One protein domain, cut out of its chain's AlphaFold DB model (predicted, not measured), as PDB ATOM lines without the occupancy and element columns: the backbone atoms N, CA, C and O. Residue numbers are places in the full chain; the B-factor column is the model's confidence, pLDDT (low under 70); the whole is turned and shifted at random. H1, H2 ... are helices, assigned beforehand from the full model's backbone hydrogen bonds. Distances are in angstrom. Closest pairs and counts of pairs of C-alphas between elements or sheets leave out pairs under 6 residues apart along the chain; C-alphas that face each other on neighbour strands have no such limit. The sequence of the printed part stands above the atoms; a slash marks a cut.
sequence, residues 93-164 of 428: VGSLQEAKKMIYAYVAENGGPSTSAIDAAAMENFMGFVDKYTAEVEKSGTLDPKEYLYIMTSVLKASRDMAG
ATOM      1  N   VAL A  93      -9.614 -18.305  29.571       79.81
ATOM      2  CA  VAL A  93      -9.346 -16.980  29.001       79.81
ATOM      3  C   VAL A  93     -10.594 -16.566  28.232       79.81
ATOM      4  O   VAL A  93     -10.893 -17.151  27.193       79.81
ATOM      5  N   GLY A  94     -11.367 -15.634  28.784       85.25
ATOM      6  CA  GLY A  94     -12.659 -15.206  28.247       85.25
ATOM      7  C   GLY A  94     -12.582 -13.994  27.319       85.25
ATOM      8  O   GLY A  94     -13.534 -13.730  26.591       85.25
ATOM      9  N   SER A  95     -11.467 -13.255  27.309       93.06
ATOM     10  CA  SER A  95     -11.281 -12.087  26.435       93.06
ATOM     11  C   SER A  95      -9.815 -11.804  26.096       93.06
ATOM     12  O   SER A  95      -8.902 -12.215  26.814       93.06
ATOM     13  N   LEU A  96      -9.582 -11.029  25.029       93.81
ATOM     14  CA  LEU A  96      -8.245 -10.551  24.652       93.81
ATOM     15  C   LEU A  96      -7.601  -9.687  25.751       93.81
ATOM     16  O   LEU A  96      -6.392  -9.748  25.957       93.81
ATOM     17  N   GLN A  97      -8.403  -8.943  26.518       94.38
ATOM     18  CA  GLN A  97      -7.917  -8.158  27.657       94.38
ATOM     19  C   GLN A  97      -7.495  -9.037  28.842       94.38
ATOM     20  O   GLN A  97      -6.516  -8.733  29.523       94.38
ATOM     21  N   GLU A  98      -8.192 -10.147  29.092       93.62
ATOM     22  CA  GLU A  98      -7.756 -11.143  30.079       93.62
ATOM     23  C   GLU A  98      -6.473 -11.845  29.630       93.62
ATOM     24  O   GLU A  98      -5.527 -11.935  30.414       93.62
ATOM     25  N   ALA A  99      -6.394 -12.248  28.357       94.75
ATOM     26  CA  ALA A  99      -5.179 -12.808  27.766       94.75
ATOM     27  C   ALA A  99      -3.992 -11.848  27.923       94.75
ATOM     28  O   ALA A  99      -2.929 -12.246  28.393       94.75
ATOM     29  N   LYS A 100      -4.188 -10.559  27.618       95.56
ATOM     30  CA  LYS A 100      -3.185  -9.506  27.807       95.56
ATOM     31  C   LYS A 100      -2.699  -9.428  29.255       95.56
ATOM     32  O   LYS A 100      -1.495  -9.418  29.485       95.56
ATOM     33  N   LYS A 101      -3.599  -9.428  30.246       94.50
ATOM     34  CA  LYS A 101      -3.204  -9.438  31.670       94.50
ATOM     35  C   LYS A 101      -2.356 -10.664  32.018       94.50
ATOM     36  O   LYS A 101      -1.366 -10.537  32.736       94.50
ATOM     37  N   MET A 102      -2.708 -11.833  31.486       94.19
ATOM     38  CA  MET A 102      -1.929 -13.058  31.678       94.19
ATOM     39  C   MET A 102      -0.563 -13.000  30.986       94.19
ATOM     40  O   MET A 102       0.416 -13.472  31.553       94.19
ATOM     41  N   ILE A 103      -0.466 -12.378  29.806       93.75
ATOM     42  CA  ILE A 103       0.813 -12.118  29.129       93.75
ATOM     43  C   ILE A 103       1.696 -11.220  30.002       93.75
ATOM     44  O   ILE A 103       2.871 -11.524  30.181       93.75
ATOM     45  N   TYR A 104       1.141 -10.163  30.603       92.25
ATOM     46  CA  TYR A 104       1.879  -9.278  31.516       92.25
ATOM     47  C   TYR A 104       2.402 -10.038  32.738       92.25
ATOM     48  O   TYR A 104       3.566  -9.879  33.102       92.25
ATOM     49  N   ALA A 105       1.572 -10.891  33.346       91.44
ATOM     50  CA  ALA A 105       1.991 -11.743  34.456       91.44
ATOM     51  C   ALA A 105       3.111 -12.708  34.032       91.44
ATOM     52  O   ALA A 105       4.142 -12.792  34.697       91.44
ATOM     53  N   TYR A 106       2.963 -13.357  32.872       89.50
ATOM     54  CA  TYR A 106       3.986 -14.243  32.323       89.50
ATOM     55  C   TYR A 106       5.311 -13.509  32.080       89.50
ATOM     56  O   TYR A 106       6.364 -14.032  32.436       89.50
ATOM     57  N   VAL A 107       5.276 -12.294  31.520       87.25
ATOM     58  CA  VAL A 107       6.471 -11.457  31.315       87.25
ATOM     59  C   VAL A 107       7.097 -11.061  32.652       87.25
ATOM     60  O   VAL A 107       8.312 -11.132  32.782       87.25
ATOM     61  N   ALA A 108       6.308 -10.698  33.666       85.38
ATOM     62  CA  ALA A 108       6.839 -10.360  34.987       85.38
ATOM     63  C   ALA A 108       7.569 -11.548  35.646       85.38
ATOM     64  O   ALA A 108       8.606 -11.363  36.279       85.38
ATOM     65  N   GLU A 109       7.061 -12.767  35.455       84.19
ATOM     66  CA  GLU A 109       7.664 -13.996  35.982       84.19
ATOM     67  C   GLU A 109       8.868 -14.486  35.159       84.19
ATOM     68  O   GLU A 109       9.792 -15.082  35.710       84.19
ATOM     69  N   ASN A 110       8.872 -14.257  33.838       78.56
ATOM     70  CA  ASN A 110       9.807 -14.902  32.903       78.56
ATOM     71  C   ASN A 110      10.749 -13.945  32.152       78.56
ATOM     72  O   ASN A 110      11.662 -14.426  31.475       78.56
ATOM     73  N   GLY A 111      10.524 -12.635  32.244       65.88
ATOM     74  CA  GLY A 111      11.252 -11.567  31.546       65.88
ATOM     75  C   GLY A 111      12.207 -10.765  32.437       65.88
ATOM     76  O   GLY A 111      12.714  -9.731  32.014       65.88
ATOM     77  N   GLY A 112      12.436 -11.206  33.680       57.84
ATOM     78  CA  GLY A 112      13.330 -10.532  34.620       57.84
ATOM     79  C   GLY A 112      14.818 -10.594  34.215       57.84
ATOM     80  O   GLY A 112      15.263 -11.590  33.643       57.84
ATOM     81  N   PRO A 113      15.624  -9.578  34.587       51.62
ATOM     82  CA  PRO A 113      17.014  -9.400  34.143       51.62
ATOM     83  C   PRO A 113      18.012 -10.434  34.693       51.62
ATOM     84  O   PRO A 113      19.200 -10.352  34.394       51.62
ATOM     85  N   SER A 114      17.584 -11.396  35.518       48.47
ATOM     86  CA  SER A 114      18.529 -12.241  36.254       48.47
ATOM     87  C   SER A 114      19.137 -13.386  35.442       48.47
ATOM     88  O   SER A 114      20.067 -14.008  35.940       48.47
ATOM     89  N   THR A 115      18.672 -13.659  34.217       48.75
ATOM     90  CA  THR A 115      19.253 -14.704  33.339       48.75
ATOM     91  C   THR A 115      18.940 -14.546  31.837       48.75
ATOM     92  O   THR A 115      19.328 -15.411  31.055       48.75
ATOM     93  N   SER A 116      18.204 -13.517  31.393       54.41
ATOM     94  CA  SER A 116      17.718 -13.434  30.005       54.41
ATOM     95  C   SER A 116      18.679 -12.680  29.088       54.41
ATOM     96  O   SER A 116      19.048 -11.543  29.350       54.41
ATOM     97  N   ALA A 117      18.992 -13.261  27.932       63.91
ATOM     98  CA  ALA A 117      19.673 -12.584  26.826       63.91
ATOM     99  C   ALA A 117      18.774 -11.571  26.069       63.91
ATOM    100  O   ALA A 117      19.081 -11.158  24.953       63.91
ATOM    101  N   ILE A 118      17.666 -11.160  26.696       73.94
ATOM    102  CA  ILE A 118      16.825 -10.038  26.292       73.94
ATOM    103  C   ILE A 118      16.974  -8.961  27.368       73.94
ATOM    104  O   ILE A 118      16.753  -9.245  28.547       73.94
ATOM    105  N   ASP A 119      17.373  -7.756  26.966       78.62
ATOM    106  CA  ASP A 119      17.586  -6.634  27.879       78.62
ATOM    107  C   ASP A 119      16.276  -5.909  28.251       78.62
ATOM    108  O   ASP A 119      15.194  -6.190  27.724       78.62
ATOM    109  N   ALA A 120      16.374  -4.962  29.187       81.56
ATOM    110  CA  ALA A 120      15.225  -4.197  29.667       81.56
ATOM    111  C   ALA A 120      14.539  -3.384  28.552       81.56
ATOM    112  O   ALA A 120      13.313  -3.278  28.552       81.56
ATOM    113  N   ALA A 121      15.299  -2.859  27.587       81.62
ATOM    114  CA  ALA A 121      14.761  -2.066  26.483       81.62
ATOM    115  C   ALA A 121      13.980  -2.943  25.491       81.62
ATOM    116  O   ALA A 121      12.904  -2.576  25.018       81.62
ATOM    117  N   ALA A 122      14.476  -4.143  25.201       81.00
ATOM    118  CA  ALA A 122      13.767  -5.134  24.411       81.00
ATOM    119  C   ALA A 122      12.508  -5.639  25.140       81.00
ATOM    120  O   ALA A 122      11.477  -5.835  24.500       81.00
ATOM    121  N   MET A 123      12.531  -5.773  26.468       85.12
ATOM    122  CA  MET A 123      11.316  -6.077  27.235       85.12
ATOM    123  C   MET A 123      10.290  -4.946  27.183       85.12
ATOM    124  O   MET A 123       9.121  -5.212  26.912       85.12
ATOM    125  N   GLU A 124      10.704  -3.692  27.345       86.25
ATOM    126  CA  GLU A 124       9.818  -2.534  27.180       86.25
ATOM    127  C   GLU A 124       9.197  -2.495  25.774       86.25
ATOM    128  O   GLU A 124       7.982  -2.350  25.624       86.25
ATOM    129  N   ASN A 125      10.006  -2.733  24.739       86.00
ATOM    130  CA  ASN A 125       9.542  -2.827  23.358       86.00
ATOM    131  C   ASN A 125       8.541  -3.968  23.140       86.00
ATOM    132  O   ASN A 125       7.556  -3.785  22.422       86.00
ATOM    133  N   PHE A 126       8.772  -5.138  23.740       89.25
ATOM    134  CA  PHE A 126       7.844  -6.265  23.657       89.25
ATOM    135  C   PHE A 126       6.505  -5.932  24.323       89.25
ATOM    136  O   PHE A 126       5.452  -6.175  23.741       89.25
ATOM    137  N   MET A 127       6.529  -5.299  25.496       90.56
ATOM    138  CA  MET A 127       5.313  -4.883  26.202       90.56
ATOM    139  C   MET A 127       4.535  -3.823  25.419       90.56
ATOM    140  O   MET A 127       3.331  -3.967  25.205       90.56
ATOM    141  N   GLY A 128       5.229  -2.816  24.881       91.00
ATOM    142  CA  GLY A 128       4.617  -1.820  24.000       91.00
ATOM    143  C   GLY A 128       4.061  -2.424  22.704       91.00
ATOM    144  O   GLY A 128       3.058  -1.940  22.173       91.00
ATOM    145  N   PHE A 129       4.673  -3.498  22.197       91.81
ATOM    146  CA  PHE A 129       4.137  -4.268  21.078       91.81
ATOM    147  C   PHE A 129       2.858  -5.015  21.469       91.81
ATOM    148  O   PHE A 129       1.876  -4.907  20.743       91.81
ATOM    149  N   VAL A 130       2.823  -5.700  22.619       94.38
ATOM    150  CA  VAL A 130       1.625  -6.391  23.141       94.38
ATOM    151  C   VAL A 130       0.452  -5.418  23.296       94.38
ATOM    152  O   VAL A 130      -0.668  -5.735  22.890       94.38
ATOM    153  N   ASP A 131       0.698  -4.217  23.827       94.00
ATOM    154  CA  ASP A 131      -0.313  -3.163  23.956       94.00
ATOM    155  C   ASP A 131      -0.959  -2.809  22.611       94.00
ATOM    156  O   ASP A 131      -2.183  -2.892  22.464       94.00
ATOM    157  N   LYS A 132      -0.132  -2.449  21.622       93.56
ATOM    158  CA  LYS A 132      -0.596  -2.052  20.285       93.56
ATOM    159  C   LYS A 132      -1.232  -3.221  19.543       93.56
ATOM    160  O   LYS A 132      -2.292  -3.064  18.954       93.56
ATOM    161  N   TYR A 133      -0.615  -4.396  19.613       95.25
ATOM    162  CA  TYR A 133      -1.113  -5.606  18.975       95.25
ATOM    163  C   TYR A 133      -2.518  -5.943  19.464       95.25
ATOM    164  O   TYR A 133      -3.396  -6.144  18.634       95.25
ATOM    165  N   THR A 134      -2.752  -5.920  20.786       95.44
ATOM    166  CA  THR A 134      -4.085  -6.173  21.366       95.44
ATOM    167  C   THR A 134      -5.133  -5.246  20.750       95.44
ATOM    168  O   THR A 134      -6.160  -5.720  20.275       95.44
ATOM    169  N   ALA A 135      -4.849  -3.941  20.706       94.25
ATOM    170  CA  ALA A 135      -5.780  -2.946  20.178       94.25
ATOM    171  C   ALA A 135      -6.081  -3.142  18.681       94.25
ATOM    172  O   ALA A 135      -7.183  -2.840  18.228       94.25
ATOM    173  N   GLU A 136      -5.121  -3.639  17.899       95.00
ATOM    174  CA  GLU A 136      -5.306  -3.886  16.467       95.00
ATOM    175  C   GLU A 136      -6.026  -5.207  16.174       95.00
ATOM    176  O   GLU A 136      -6.885  -5.242  15.294       95.00
ATOM    177  N   VAL A 137      -5.740  -6.279  16.918       94.06
ATOM    178  CA  VAL A 137      -6.438  -7.567  16.735       94.06
ATOM    179  C   VAL A 137      -7.860  -7.552  17.295       94.06
ATOM    180  O   VAL A 137      -8.727  -8.238  16.768       94.06
ATOM    181  N   GLU A 138      -8.159  -6.704  18.282       93.75
ATOM    182  CA  GLU A 138      -9.546  -6.448  18.699       93.75
ATOM    183  C   GLU A 138     -10.408  -5.931  17.539       93.75
ATOM    184  O   GLU A 138     -11.585  -6.277  17.448       93.75
ATOM    185  N   LYS A 139      -9.820  -5.168  16.605       92.12
ATOM    186  CA  LYS A 139     -10.521  -4.700  15.399       92.12
ATOM    187  C   LYS A 139     -10.786  -5.823  14.401       92.12
ATOM    188  O   LYS A 139     -11.696  -5.682  13.590       92.12
ATOM    189  N   SER A 140      -9.986  -6.895  14.407       87.00
ATOM    190  CA  SER A 140     -10.226  -8.043  13.529       87.00
ATOM    191  C   SER A 140     -11.388  -8.890  14.038       87.00
ATOM    192  O   SER A 140     -12.156  -9.406  13.234       87.00
ATOM    193  N   GLY A 141     -11.512  -9.045  15.362       86.44
ATOM    194  CA  GLY A 141     -12.503  -9.924  15.987       86.44
ATOM    195  C   GLY A 141     -12.293 -11.413  15.680       86.44
ATOM    196  O   GLY A 141     -13.197 -12.210  15.915       86.44
ATOM    197  N   THR A 142     -11.129 -11.792  15.140       87.06
ATOM    198  CA  THR A 142     -10.856 -13.154  14.641       87.06
ATOM    199  C   THR A 142      -9.941 -13.982  15.535       87.06
ATOM    200  O   THR A 142      -9.941 -15.204  15.412       87.06
ATOM    201  N   LEU A 143      -9.144 -13.349  16.399       93.19
ATOM    202  CA  LEU A 143      -8.148 -14.049  17.207       93.19
ATOM    203  C   LEU A 143      -8.764 -14.572  18.509       93.19
ATOM    204  O   LEU A 143      -9.243 -13.787  19.332       93.19
ATOM    205  N   ASP A 144      -8.713 -15.888  18.718       94.06
ATOM    206  CA  ASP A 144      -9.152 -16.501  19.971       94.06
ATOM    207  C   ASP A 144      -8.234 -16.071  21.139       94.06
ATOM    208  O   ASP A 144      -7.006 -16.064  20.997       94.06
ATOM    209  N   PRO A 145      -8.775 -15.727  22.324       94.62
ATOM    210  CA  PRO A 145      -7.959 -15.301  23.458       94.62
ATOM    211  C   PRO A 145      -6.904 -16.313  23.931       94.62
ATOM    212  O   PRO A 145      -5.846 -15.904  24.418       94.62
ATOM    213  N   LYS A 146      -7.148 -17.624  23.799       93.25
ATOM    214  CA  LYS A 146      -6.160 -18.655  24.156       93.25
ATOM    215  C   LYS A 146      -5.072 -18.753  23.099       93.25
ATOM    216  O   LYS A 146      -3.905 -18.894  23.462       93.25
ATOM    217  N   GLU A 147      -5.430 -18.644  21.821       94.12
ATOM    218  CA  GLU A 147      -4.453 -18.548  20.731       94.12
ATOM    219  C   GLU A 147      -3.569 -17.310  20.897       94.12
ATOM    220  O   GLU A 147      -2.347 -17.418  20.822       94.12
ATOM    221  N   TYR A 148      -4.159 -16.158  21.226       95.38
ATOM    222  CA  TYR A 148      -3.420 -14.930  21.506       95.38
ATOM    223  C   TYR A 148      -2.396 -15.113  22.637       95.38
ATOM    224  O   TYR A 148      -1.208 -14.810  22.471       95.38
ATOM    225  N   LEU A 149      -2.842 -15.660  23.773       95.31
ATOM    226  CA  LEU A 149      -1.978 -15.965  24.911       95.31
ATOM    227  C   LEU A 149      -0.852 -16.932  24.517       95.31
ATOM    228  O   LEU A 149       0.312 -16.704  24.860       95.31
ATOM    229  N   TYR A 150      -1.176 -17.990  23.774       94.75
ATOM    230  CA  TYR A 150      -0.199 -18.965  23.298       94.75
ATOM    231  C   TYR A 150       0.851 -18.331  22.380       94.75
ATOM    232  O   TYR A 150       2.044 -18.551  22.589       94.75
ATOM    233  N   ILE A 151       0.437 -17.519  21.402       95.44
ATOM    234  CA  ILE A 151       1.343 -16.857  20.457       95.44
ATOM    235  C   ILE A 151       2.321 -15.956  21.214       95.44
ATOM    236  O   ILE A 151       3.533 -16.127  21.082       95.44
ATOM    237  N   MET A 152       1.830 -15.043  22.058       94.62
ATOM    238  CA  MET A 152       2.698 -14.067  22.731       94.62
ATOM    239  C   MET A 152       3.655 -14.715  23.732       94.62
ATOM    240  O   MET A 152       4.838 -14.370  23.776       94.62
ATOM    241  N   THR A 153       3.182 -15.694  24.506       93.25
ATOM    242  CA  THR A 153       4.050 -16.427  25.442       93.25
ATOM    243  C   THR A 153       5.082 -17.285  24.708       93.25
ATOM    244  O   THR A 153       6.229 -17.371  25.153       93.25
ATOM    245  N   SER A 154       4.720 -17.858  23.554       93.75
ATOM    246  CA  SER A 154       5.644 -18.604  22.690       93.75
ATOM    247  C   SER A 154       6.703 -17.705  22.062       93.75
ATOM    248  O   SER A 154       7.867 -18.099  22.038       93.75
ATOM    249  N   VAL A 155       6.338 -16.499  21.610       92.31
ATOM    250  CA  VAL A 155       7.295 -15.509  21.088       92.31
ATOM    251  C   VAL A 155       8.308 -15.139  22.165       92.31
ATOM    252  O   VAL A 155       9.503 -15.280  21.930       92.31
ATOM    253  N   LEU A 156       7.857 -14.760  23.368       90.12
ATOM    254  CA  LEU A 156       8.773 -14.400  24.455       90.12
ATOM    255  C   LEU A 156       9.696 -15.566  24.833       90.12
ATOM    256  O   LEU A 156      10.904 -15.388  24.994       90.12
ATOM    257  N   LYS A 157       9.129 -16.773  24.954       89.38
ATOM    258  CA  LYS A 157       9.896 -17.982  25.260       89.38
ATOM    259  C   LYS A 157      10.951 -18.249  24.186       89.38
ATOM    260  O   LYS A 157      12.101 -18.487  24.534       89.38
ATOM    261  N   ALA A 158      10.577 -18.196  22.908       90.00
ATOM    262  CA  ALA A 158      11.494 -18.417  21.796       90.00
ATOM    263  C   ALA A 158      12.589 -17.342  21.750       90.00
ATOM    264  O   ALA A 158      13.761 -17.689  21.665       90.00
ATOM    265  N   SER A 159      12.237 -16.061  21.900       88.19
ATOM    266  CA  SER A 159      13.207 -14.958  21.948       88.19
ATOM    267  C   SER A 159      14.238 -15.134  23.057       88.19
ATOM    268  O   SER A 159      15.400 -14.800  22.859       88.19
ATOM    269  N   ARG A 160      13.839 -15.666  24.218       84.94
ATOM    270  CA  ARG A 160      14.751 -15.894  25.345       84.94
ATOM    271  C   ARG A 160      15.621 -17.119  25.116       84.94
ATOM    272  O   ARG A 160      16.834 -17.059  25.281       84.94
ATOM    273  N   ASP A 161      14.981 -18.233  24.785       85.19
ATOM    274  CA  ASP A 161      15.628 -19.535  24.680       85.19
ATOM    275  C   ASP A 161      16.589 -19.613  23.480       85.19
ATOM    276  O   ASP A 161      17.526 -20.406  23.502       85.19
ATOM    277  N   MET A 162      16.347 -18.810  22.439       83.62
ATOM    278  CA  MET A 162      17.102 -18.802  21.180       83.62
ATOM    279  C   MET A 162      17.918 -17.521  20.991       83.62
ATOM    280  O   MET A 162      18.409 -17.235  19.897       83.62
ATOM    281  N   ALA A 163      18.061 -16.720  22.042       79.12
ATOM    282  CA  ALA A 163      18.914 -15.550  21.997       79.12
ATOM    283  C   ALA A 163      20.368 -15.962  21.713       79.12
ATOM    284  O   ALA A 163      20.904 -16.873  22.343       79.12
ATOM    285  N   GLY A 164      20.999 -15.287  20.751       80.31
ATOM    286  CA  GLY A 164      22.343 -15.638  20.289       80.31
ATOM    287  C   GLY A 164      22.393 -16.819  19.317       80.31
ATOM    288  O   GLY A 164      23.471 -17.356  19.092       80.31
TER     289      GLY A 164
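This is residues 93 to 164 of the 428 residues of the protein "PlsC domain-containing protein" of Vitrella brassicaformis (strain CCMP3155) (UniProt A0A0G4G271). Picture three helices side by side along the long axis, their centres making a triangle: a small bundle in which H1 touches both H2 and H3, while H2 and H3 come close without clearly touching. The chain goes along H1, folds back along H2 and returns along H3, with the turns at opposite ends. The printed part has 72 residues with three named helices, in the order H1, H2, H3, and no named strand; its class is all helix. It is compact, with a radius of gyration of the C-alphas of 12.3 A, and its outline is elongated, 36 by 19 by 18 A.

Start at H1, residues 96 to 110, and look from there to H2, residues 120 to 138. The two form a helical hairpin: they touch, the closest C-alphas being those of Leu 96 and Thr 134, 6.9 A apart, and run opposite ways at a shallow tilt of 14 degrees. Go on to H3, residues 145 to 161, which touches H1 and runs the same way at a shallow tilt of 23 degrees; their closest C-alphas, of Leu 96 and Pro 145, are 4.9 A apart. H2 and H3 are close but not clearly touching, with the closest C-alphas, of Val 130 and Met 152, 7.8 A apart. In H1, H2 and H3 every O i to N i+4 pair is within hydrogen-bond range.

Find C-alpha 96 at (-8.245, -10.551, 24.652); from there H1 runs 20.3 A to C-alpha 110. H2 begins at C-alpha 120, at (15.225, -4.197, 29.667), and runs 27.2 A. H3 runs 24.0 A and ends at C-alpha 161, at (15.628, -19.535, 24.680).

The C-alphas farthest apart, of Ser 114 and Gly 141, are 37.1 A apart. The printed part has no cut, and both links are short. Look for low confidence at residues 111 to 117, where pLDDT is under 70.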